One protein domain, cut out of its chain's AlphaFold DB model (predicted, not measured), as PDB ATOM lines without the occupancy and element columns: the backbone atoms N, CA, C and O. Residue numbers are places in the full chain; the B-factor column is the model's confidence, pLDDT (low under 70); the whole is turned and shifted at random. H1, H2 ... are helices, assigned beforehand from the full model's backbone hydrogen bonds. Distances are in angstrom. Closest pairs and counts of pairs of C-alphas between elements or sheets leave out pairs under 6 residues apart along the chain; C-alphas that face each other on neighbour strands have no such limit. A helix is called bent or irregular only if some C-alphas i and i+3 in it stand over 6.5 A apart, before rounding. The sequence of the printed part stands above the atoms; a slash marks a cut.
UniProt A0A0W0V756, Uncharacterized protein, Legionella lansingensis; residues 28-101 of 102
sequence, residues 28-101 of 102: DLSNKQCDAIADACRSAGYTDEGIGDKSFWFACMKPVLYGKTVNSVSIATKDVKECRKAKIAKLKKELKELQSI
ATOM      1  N   ASP A  28      55.133  15.616  38.620       52.06
ATOM      2  CA  ASP A  28      54.629  14.787  39.720       52.06
ATOM      3  C   ASP A  28      54.549  13.287  39.361       52.06
ATOM      4  O   ASP A  28      54.300  12.436  40.221       52.06
ATOM      5  N   LEU A  29      54.818  12.949  38.095       53.56
ATOM      6  CA  LEU A  29      55.011  11.581  37.612       53.56
ATOM      7  C   LEU A  29      56.486  11.175  37.516       53.56
ATOM      8  O   LEU A  29      56.750  10.007  37.256       53.56
ATOM      9  N   SER A  30      57.435  12.068  37.827       52.09
ATOM     10  CA  SER A  30      58.877  11.765  37.947       52.09
ATOM     11  C   SER A  30      59.215  10.939  39.208       52.09
ATOM     12  O   SER A  30      60.280  11.037  39.817       52.09
ATOM     13  N   ASN A  31      58.269  10.122  39.662       60.94
ATOM     14  CA  ASN A  31      58.478   9.126  40.695       60.94
ATOM     15  C   ASN A  31      58.624   7.790  39.985       60.94
ATOM     16  O   ASN A  31      57.650   7.291  39.429       60.94
ATOM     17  N   LYS A  32      59.808   7.174  40.084       73.00
ATOM     18  CA  LYS A  32      60.103   5.854  39.497       73.00
ATOM     19  C   LYS A  32      59.051   4.785  39.822       73.00
ATOM     20  O   LYS A  32      58.892   3.806  39.106       73.00
ATOM     21  N   GLN A  33      58.322   4.969  40.924       79.81
ATOM     22  CA  GLN A  33      57.230   4.104  41.372       79.81
ATOM     23  C   GLN A  33      55.972   4.173  40.484       79.81
ATOM     24  O   GLN A  33      55.098   3.323  40.614       79.81
ATOM     25  N   CYS A  34      55.852   5.181  39.619       87.56
ATOM     26  CA  CYS A  34      54.738   5.386  38.693       87.56
ATOM     27  C   CYS A  34      55.112   5.078  37.233       87.56
ATOM     28  O   CYS A  34      54.216   5.024  36.390       87.56
ATOM     29  N   ASP A  35      56.394   4.828  36.937       89.19
ATOM     30  CA  ASP A  35      56.899   4.592  35.577       89.19
ATOM     31  C   ASP A  35      56.204   3.403  34.911       89.19
ATOM     32  O   ASP A  35      55.735   3.516  33.787       89.19
ATOM     33  N   ALA A  36      56.002   2.302  35.644       89.12
ATOM     34  CA  ALA A  36      55.295   1.129  35.122       89.12
ATOM     35  C   ALA A  36      53.865   1.456  34.641       89.12
ATOM     36  O   ALA A  36      53.378   0.885  33.666       89.12
ATOM     37  N   ILE A  37      53.195   2.405  35.303       91.19
ATOM     38  CA  ILE A  37      51.867   2.885  34.906       91.19
ATOM     39  C   ILE A  37      51.979   3.786  33.675       91.19
ATOM     40  O   ILE A  37      51.198   3.643  32.733       91.19
ATOM     41  N   ALA A  38      52.950   4.702  33.678       91.50
ATOM     42  CA  ALA A  38      53.204   5.615  32.568       91.50
ATOM     43  C   ALA A  38      53.528   4.857  31.278       91.50
ATOM     44  O   ALA A  38      52.948   5.144  30.230       91.50
ATOM     45  N   ASP A  39      54.391   3.852  31.365       91.81
ATOM     46  CA  ASP A  39      54.819   3.037  30.235       91.81
ATOM     47  C   ASP A  39      53.674   2.191  29.689       91.81
ATOM     48  O   ASP A  39      53.498   2.108  28.472       91.81
ATOM     49  N   ALA A  40      52.831   1.631  30.562       92.62
ATOM     50  CA  ALA A  40      51.631   0.918  30.138       92.62
ATOM     51  C   ALA A  40      50.639   1.851  29.416       92.62
ATOM     52  O   ALA A  40      50.113   1.492  28.362       92.62
ATOM     53  N   CYS A  41      50.432   3.072  29.924       92.94
ATOM     54  CA  CYS A  41      49.612   4.086  29.258       92.94
ATOM     55  C   CYS A  41      50.183   4.486  27.888       92.94
ATOM     56  O   CYS A  41      49.457   4.520  26.894       92.94
ATOM     57  N   ARG A  42      51.489   4.747  27.794       93.12
ATOM     58  CA  ARG A  42      52.132   5.105  26.518       93.12
ATOM     59  C   ARG A  42      52.075   3.958  25.513       93.12
ATOM     60  O   ARG A  42      51.744   4.181  24.354       93.12
ATOM     61  N   SER A  43      52.307   2.728  25.970       93.44
ATOM     62  CA  SER A  43      52.231   1.520  25.135       93.44
ATOM     63  C   SER A  43      50.819   1.260  24.606       93.44
ATOM     64  O   SER A  43      50.657   0.741  23.506       93.44
ATOM     65  N   ALA A  44      49.789   1.669  25.351       92.75
ATOM     66  CA  ALA A  44      48.397   1.631  24.904       92.75
ATOM     67  C   ALA A  44      48.015   2.792  23.955       92.75
ATOM     68  O   ALA A  44      46.873   2.869  23.492       92.75
ATOM     69  N   GLY A  45      48.961   3.682  23.634       93.06
ATOM     70  CA  GLY A  45      48.786   4.774  22.677       93.06
ATOM     71  C   GLY A  45      48.180   6.045  23.270       93.06
ATOM     72  O   GLY A  45      47.604   6.838  22.523       93.06
ATOM     73  N   TYR A  46      48.269   6.234  24.590       93.56
ATOM     74  CA  TYR A  46      47.926   7.500  25.234       93.56
ATOM     75  C   TYR A  46      49.144   8.429  25.255       93.56
ATOM     76  O   TYR A  46      50.238   8.009  25.636       93.56
ATOM     77  N   THR A  47      48.959   9.692  24.872       93.12
ATOM     78  CA  THR A  47      50.053  10.667  24.718       93.12
ATOM     79  C   THR A  47      49.765  11.961  25.470       93.12
ATOM     80  O   THR A  47      48.609  12.279  25.764       93.12
ATOM     81  N   ASP A  48      50.818  12.713  25.798       88.38
ATOM     82  CA  ASP A  48      50.697  14.001  26.497       88.38
ATOM     83  C   ASP A  48      49.980  15.055  25.637       88.38
ATOM     84  O   ASP A  48      49.211  15.863  26.148       88.38
ATOM     85  N   GLU A  49      50.145  14.974  24.315       88.88
ATOM     86  CA  GLU A  49      49.419  15.781  23.323       88.88
ATOM     87  C   GLU A  49      48.018  15.227  23.007       88.88
ATOM     88  O   GLU A  49      47.252  15.821  22.246       88.88
ATOM     89  N   GLY A  50      47.668  14.065  23.563       85.50
ATOM     90  CA  GLY A  50      46.400  13.403  23.320       85.50
ATOM     91  C   GLY A  50      45.229  14.213  23.872       85.50
ATOM     92  O   GLY A  50      45.213  14.615  25.037       85.50
ATOM     93  N   ILE A  51      44.200  14.406  23.049       84.25
ATOM     94  CA  ILE A  51      42.976  15.119  23.429       84.25
ATOM     95  C   ILE A  51      41.860  14.100  23.684       84.25
ATOM     96  O   ILE A  51      41.741  13.096  22.979       84.25
ATOM     97  N   GLY A  52      41.038  14.348  24.707       86.50
ATOM     98  CA  GLY A  52      39.908  13.485  25.055       86.50
ATOM     99  C   GLY A  52      40.361  12.072  25.423       86.50
ATOM    100  O   GLY A  52      41.213  11.900  26.293       86.50
ATOM    101  N   ASP A  53      39.833  11.068  24.722       87.31
ATOM    102  CA  ASP A  53      40.050   9.639  25.003       87.31
ATOM    103  C   ASP A  53      41.478   9.146  24.734       87.31
ATOM    104  O   ASP A  53      41.808   8.002  25.038       87.31
ATOM    105  N   LYS A  54      42.337   9.994  24.162       88.69
ATOM    106  CA  LYS A  54      43.767   9.714  23.968       88.69
ATOM    107  C   LYS A  54      44.666  10.449  24.953       88.69
ATOM    108  O   LYS A  54      45.875  10.233  24.938       88.69
ATOM    109  N   SER A  55      44.089  11.275  25.827       92.50
ATOM    110  CA  SER A  55      44.850  12.029  26.817       92.50
ATOM    111  C   SER A  55      45.553  11.104  27.804       92.50
ATOM    112  O   SER A  55      44.907  10.351  28.537       92.50
ATOM    113  N   PHE A  56      46.880  11.204  27.870       92.31
ATOM    114  CA  PHE A  56      47.699  10.458  28.820       92.31
ATOM    115  C   PHE A  56      47.221  10.637  30.258       92.31
ATOM    116  O   PHE A  56      46.952   9.652  30.952       92.31
ATOM    117  N   TRP A  57      47.028  11.883  30.689       90.31
ATOM    118  CA  TRP A  57      46.598  12.151  32.054       90.31
ATOM    119  C   TRP A  57      45.131  11.786  32.291       90.31
ATOM    120  O   TRP A  57      44.821  10.993  33.184       90.31
ATOM    121  N   PHE A  58      44.216  12.363  31.506       90.94
ATOM    122  CA  PHE A  58      42.785  12.289  31.803       90.94
ATOM    123  C   PHE A  58      42.156  10.949  31.427       90.94
ATOM    124  O   PHE A  58      41.263  10.492  32.146       90.94
ATOM    125  N   ALA A  59      42.621  10.317  30.346       92.06
ATOM    126  CA  ALA A  59      42.033   9.082  29.835       92.06
ATOM    127  C   ALA A  59      42.757   7.813  30.312       92.06
ATOM    128  O   ALA A  59      42.126   6.759  30.342       92.06
ATOM    129  N   CYS A  60      44.023   7.901  30.748       93.25
ATOM    130  CA  CYS A  60      44.758   6.736  31.251       93.25
ATOM    131  C   CYS A  60      45.238   6.865  32.699       93.25
ATOM    132  O   CYS A  60      44.729   6.181  33.590       93.25
ATOM    133  N   MET A  61      46.191   7.761  32.956       91.94
ATOM    134  CA  MET A  61      46.928   7.805  34.216       91.94
ATOM    135  C   MET A  61      46.004   8.040  35.418       91.94
ATOM    136  O   MET A  61      45.997   7.255  36.367       91.94
ATOM    137  N   LYS A  62      45.163   9.080  35.377       91.06
ATOM    138  CA  LYS A  62      44.244   9.410  36.477       91.06
ATOM    139  C   LYS A  62      43.227   8.287  36.754       91.06
ATOM    140  O   LYS A  62      43.092   7.907  37.919       91.06
ATOM    141  N   PRO A  63      42.522   7.721  35.754       92.38
ATOM    142  CA  PRO A  63      41.663   6.556  35.965       92.38
ATOM    143  C   PRO A  63      42.383   5.363  36.610       92.38
ATOM    144  O   PRO A  63      41.878   4.834  37.604       92.38
ATOM    145  N   VAL A  64      43.573   4.986  36.118       92.69
ATOM    146  CA  VAL A  64      44.371   3.885  36.690       92.69
ATOM    147  C   VAL A  64      44.742   4.183  38.140       92.69
ATOM    148  O   VAL A  64      44.523   3.364  39.041       92.69
ATOM    149  N   LEU A  65      45.233   5.395  38.401       90.19
ATOM    150  CA  LEU A  65      45.555   5.842  39.749       90.19
ATOM    151  C   LEU A  65      44.340   5.867  40.663       90.19
ATOM    152  O   LEU A  65      44.529   5.793  41.867       90.19
ATOM    153  N   TYR A  66      43.113   5.910  40.152       88.44
ATOM    154  CA  TYR A  66      41.887   5.798  40.951       88.44
ATOM    155  C   TYR A  66      41.295   4.386  40.964       88.44
ATOM    156  O   TYR A  66      40.312   4.136  41.655       88.44
ATOM    157  N   GLY A  67      41.962   3.425  40.323       87.44
ATOM    158  CA  GLY A  67      41.615   2.005  40.378       87.44
ATOM    159  C   GLY A  67      40.549   1.632  39.361       87.44
ATOM    160  O   GLY A  67      39.913   0.592  39.500       87.44
ATOM    161  N   LYS A  68      40.343   2.485  38.357       90.31
ATOM    162  CA  LYS A  68      39.522   2.164  37.199       90.31
ATOM    163  C   LYS A  68      40.359   1.388  36.191       90.31
ATOM    164  O   LYS A  68      41.548   1.650  36.021       90.31
ATOM    165  N   THR A  69      39.713   0.456  35.509       89.88
ATOM    166  CA  THR A  69      40.283  -0.231  34.353       89.88
ATOM    167  C   THR A  69      40.292   0.710  33.155       89.88
ATOM    168  O   THR A  69      39.308   1.413  32.914       89.88
ATOM    169  N   VAL A  70      41.385   0.706  32.399       92.50
ATOM    170  CA  VAL A  70      41.536   1.475  31.158       92.50
ATOM    171  C   VAL A  70      41.751   0.491  30.015       92.50
ATOM    172  O   VAL A  70      42.448  -0.511  30.173       92.50
ATOM    173  N   ASN A  71      41.109   0.745  28.873       87.50
ATOM    174  CA  ASN A  71      41.192  -0.145  27.720       87.50
ATOM    175  C   ASN A  71      42.646  -0.306  27.267       87.50
ATOM    176  O   ASN A  71      43.382   0.671  27.165       87.50
ATOM    177  N   SER A  72      43.040  -1.549  26.986       88.19
ATOM    178  CA  SER A  72      44.391  -1.908  26.528       88.19
ATOM    179  C   SER A  72      45.523  -1.599  27.518       88.19
ATOM    180  O   SER A  72      46.689  -1.671  27.142       88.19
ATOM    181  N   VAL A  73      45.205  -1.307  28.784       91.50
ATOM    182  CA  VAL A  73      46.187  -1.017  29.836       91.50
ATOM    183  C   VAL A  73      46.073  -2.081  30.922       91.50
ATOM    184  O   VAL A  73      45.089  -2.143  31.658       91.50
ATOM    185  N   SER A  74      47.099  -2.927  31.021       91.12
ATOM    186  CA  SER A  74      47.217  -3.953  32.058       91.12
ATOM    187  C   SER A  74      48.355  -3.590  33.001       91.12
ATOM    188  O   SER A  74      49.498  -3.459  32.571       91.12
ATOM    189  N   ILE A  75      48.038  -3.393  34.281       90.50
ATOM    190  CA  ILE A  75      48.984  -2.944  35.307       90.50
ATOM    191  C   ILE A  75      48.753  -3.766  36.570       90.50
ATOM    192  O   ILE A  75      47.607  -4.010  36.966       90.50
ATOM    193  N   ALA A  76      49.833  -4.170  37.240       89.38
ATOM    194  CA  ALA A  76      49.713  -4.876  38.502       89.38
ATOM    195  C   ALA A  76      49.148  -3.950  39.591       89.38
ATOM    196  O   ALA A  76      49.574  -2.812  39.784       89.38
ATOM    197  N   THR A  77      48.209  -4.463  40.386       88.44
ATOM    198  CA  THR A  77      47.604  -3.694  41.490       88.44
ATOM    199  C   THR A  77      48.629  -3.224  42.526       88.44
ATOM    200  O   THR A  77      48.393  -2.232  43.219       88.44
ATOM    201  N   LYS A  78      49.766  -3.922  42.633       90.19
ATOM    202  CA  LYS A  78      50.912  -3.536  43.459       90.19
ATOM    203  C   LYS A  78      51.502  -2.198  43.001       90.19
ATOM    204  O   LYS A  78      51.630  -1.303  43.830       90.19
ATOM    205  N   ASP A  79      51.743  -2.033  41.706       89.06
ATOM    206  CA  ASP A  79      52.374  -0.834  41.138       89.06
ATOM    207  C   ASP A  79      51.471   0.394  41.326       89.06
ATOM    208  O   ASP A  79      51.914   1.459  41.754       89.06
ATOM    209  N   VAL A  80      50.156   0.216  41.148       91.00
ATOM    210  CA  VAL A  80      49.161   1.262  41.440       91.00
ATOM    211  C   VAL A  80      49.209   1.688  42.910       91.00
ATOM    212  O   VAL A  80      49.158   2.881  43.218       91.00
ATOM    213  N   LYS A  81      49.314   0.733  43.843       91.00
ATOM    214  CA  LYS A  81      49.403   1.033  45.283       91.00
ATOM    215  C   LYS A  81      50.706   1.748  45.637       91.00
ATOM    216  O   LYS A  81      50.674   2.687  46.433       91.00
ATOM    217  N   GLU A  82      51.827   1.321  45.065       90.44
ATOM    218  CA  GLU A  82      53.141   1.919  45.313       90.44
ATOM    219  C   GLU A  82      53.214   3.355  44.789       90.44
ATOM    220  O   GLU A  82      53.576   4.255  45.553       90.44
ATOM    221  N   CYS A  83      52.744   3.600  43.563       90.56
ATOM    222  CA  CYS A  83      52.656   4.947  43.002       90.56
ATOM    223  C   CYS A  83      51.767   5.872  43.857       90.56
ATOM    224  O   CYS A  83      52.180   6.976  44.226       90.56
ATOM    225  N   ARG A  84      50.575   5.412  44.279       90.44
ATOM    226  CA  ARG A  84      49.705   6.192  45.187       90.44
ATOM    227  C   ARG A  84      50.396   6.522  46.504       90.44
ATOM    228  O   ARG A  84      50.287   7.646  46.986       90.44
ATOM    229  N   LYS A  85      51.084   5.547  47.107       90.62
ATOM    230  CA  LYS A  85      51.779   5.736  48.385       90.62
ATOM    231  C   LYS A  85      52.890   6.776  48.256       90.62
ATOM    232  O   LYS A  85      52.983   7.647  49.121       90.62
ATOM    233  N   ALA A  86      53.683   6.711  47.186       87.81
ATOM    234  CA  ALA A  86      54.729   7.690  46.900       87.81
ATOM    235  C   ALA A  86      54.142   9.099  46.735       87.81
ATOM    236  O   ALA A  86      54.586  10.038  47.397       87.81
ATOM    237  N   LYS A  87      53.064   9.229  45.953       85.69
ATOM    238  CA  LYS A  87      52.375  10.504  45.740       85.69
ATOM    239  C   LYS A  87      51.788  11.094  47.023       85.69
ATOM    240  O   LYS A  87      51.987  12.267  47.312       85.69
ATOM    241  N   ILE A  88      51.125  10.275  47.840       89.75
ATOM    242  CA  ILE A  88      50.604  10.711  49.145       89.75
ATOM    243  C   ILE A  88      51.747  11.143  50.072       89.75
ATOM    244  O   ILE A  88      51.599  12.124  50.794       89.75
ATOM    245  N   ALA A  89      52.876  10.429  50.077       89.75
ATOM    246  CA  ALA A  89      54.029  10.798  50.894       89.75
ATOM    247  C   ALA A  89      54.632  12.144  50.462       89.75
ATOM    248  O   ALA A  89      54.923  12.970  51.326       89.75
ATOM    249  N   LYS A  90      54.753  12.383  49.149       86.81
ATOM    250  CA  LYS A  90      55.208  13.662  48.588       86.81
ATOM    251  C   LYS A  90      54.263  14.804  48.968       86.81
ATOM    252  O   LYS A  90      54.703  15.748  49.612       86.81
ATOM    253  N   LEU A  91      52.962  14.653  48.710       87.88
ATOM    254  CA  LEU A  91      51.958  15.667  49.053       87.88
ATOM    255  C   LEU A  91      51.918  15.968  50.557       87.88
ATOM    256  O   LEU A  91      51.779  17.117  50.957       87.88
ATOM    257  N   LYS A  92      52.077  14.954  51.417       90.94
ATOM    258  CA  LYS A  92      52.174  15.163  52.873       90.94
ATOM    259  C   LYS A  92      53.416  15.957  53.269       90.94
ATOM    260  O   LYS A  92      53.349  16.734  54.217       90.94
ATOM    261  N   LYS A  93      54.542  15.733  52.588       91.31
ATOM    262  CA  LYS A  93      55.779  16.479  52.824       91.31
ATOM    263  C   LYS A  93      55.606  17.942  52.410       91.31
ATOM    264  O   LYS A  93      55.858  18.811  53.233       91.31
ATOM    265  N   GLU A  94      55.109  18.188  51.202       89.56
ATOM    266  CA  GLU A  94      54.844  19.541  50.687       89.56
ATOM    267  C   GLU A  94      53.846  20.297  51.572       89.56
ATOM    268  O   GLU A  94      54.083  21.442  51.941       89.56
ATOM    269  N   LEU A  95      52.769  19.635  52.004       91.19
ATOM    270  CA  LEU A  95      51.784  20.230  52.907       91.19
ATOM    271  C   LEU A  95      52.407  20.614  54.257       91.19
ATOM    272  O   LEU A  95      52.102  21.678  54.785       91.19
ATOM    273  N   LYS A  96      53.311  19.788  54.796       93.56
ATOM    274  CA  LYS A  96      54.043  20.104  56.029       93.56
ATOM    275  C   LYS A  96      54.994  21.292  55.848       93.56
ATOM    276  O   LYS A  96      55.117  22.099  56.763       93.56
ATOM    277  N   GLU A  97      55.669  21.387  54.704       91.75
ATOM    278  CA  GLU A  97      56.545  22.520  54.384       91.75
ATOM    279  C   GLU A  97      55.740  23.820  54.279       91.75
ATOM    280  O   GLU A  97      56.097  24.804  54.920       91.75
ATOM    281  N   LEU A  98      54.599  23.805  53.583       91.69
ATOM    282  CA  LEU A  98      53.720  24.973  53.470       91.69
ATOM    283  C   LEU A  98      53.137  25.407  54.823       91.69
ATOM    284  O   LEU A  98      53.144  26.592  55.133       91.69
ATOM    285  N   GLN A  99      52.707  24.459  55.660       90.06
ATOM    286  CA  GLN A  99      52.216  24.750  57.015       90.06
ATOM    287  C   GLN A  99      53.290  25.310  57.954       90.06
ATOM    288  O   GLN A  99      52.952  25.898  58.970       90.06
ATOM    289  N   SER A 100      54.577  25.104  57.661       85.81
ATOM    290  CA  SER A 100      55.672  25.641  58.482       85.81
ATOM    291  C   SER A 100      56.040  27.092  58.157       85.81
ATOM    292  O   SER A 100      56.922  27.652  58.806       85.81
ATOM    293  N   ILE A 101      55.395  27.677  57.142       83.19
ATOM    294  CA  ILE A 101      55.590  29.062  56.695       83.19
ATOM    295  C   ILE A 101      54.492  29.991  57.266       83.19
ATOM    296  O   ILE A 101      54.666  31.208  57.230       83.19
TER     297      ILE A 101
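What this domain is: This is residues 28 to 101 of the 102 residues of an uncharacterized protein of Legionella lansingensis (UniProt A0A0W0V756). What does the shape look like? A small body, made of the short helices H1 and H2 with their loops, meets the long helix H3 near its beginning, and the far part of H3 with the end after it, residues 92 to 101, sticks out as an arm. What is it built of? The printed part has 74 residues with three named helices, H1, H2 and H3 in that order, and no named strand; the class is all helix. How compact is it? It is only just compact, close to loose, with a radius of gyration of the C-alphas of 13.5 A, and elongated, spanning 43 by 26 by 19 A.

Where its parts are: Where does the first helix begin? H1 is residues 35 to 43, with C-alpha 35 at (56.899, 4.592, 35.577). What follows? H2 is residues 56 to 65, and it is irregular: C-alphas 59 and 62 are 7.0 A apart. Where is the longest helix? H3, residues 77 to 99, measures 32.7 A and ends with C-alpha 99 at (52.216, 24.750, 57.015).

How they stand to each other: How do H1 and H2 stand? They touch as a helical hairpin, opposite ways at a steep tilt of 45 degrees; their closest C-alphas, of Cys 41 and Cys 60, are 5.9 A apart. Where does H3 meet them? H3 touches H2 with residues 80 to 84 alone, about perpendicular at 82 degrees; the closest C-alphas, of Leu 65 and Val 80, are 6.1 A apart. H1 and H3 only just touch, only at their ends, with 3 pairs of C-alphas within 8 A, the closest being Ala 36 and Asp 79 at 7.0 A. Are the helix backbones complete? Every O i to N i+4 pair is within hydrogen-bond range in H1 and H3, and 3 of 6 in H2.

The domain as a whole: How far does it reach? The two C-alphas farthest apart, of Ser 72 and Ile 101, are 44.7 A apart. Are there cuts or long links? The printed part has no cut, and both links, H1 to H2 and H2 to H3, are long. Where is confidence low? Residues 28 to 31 have pLDDT under 70.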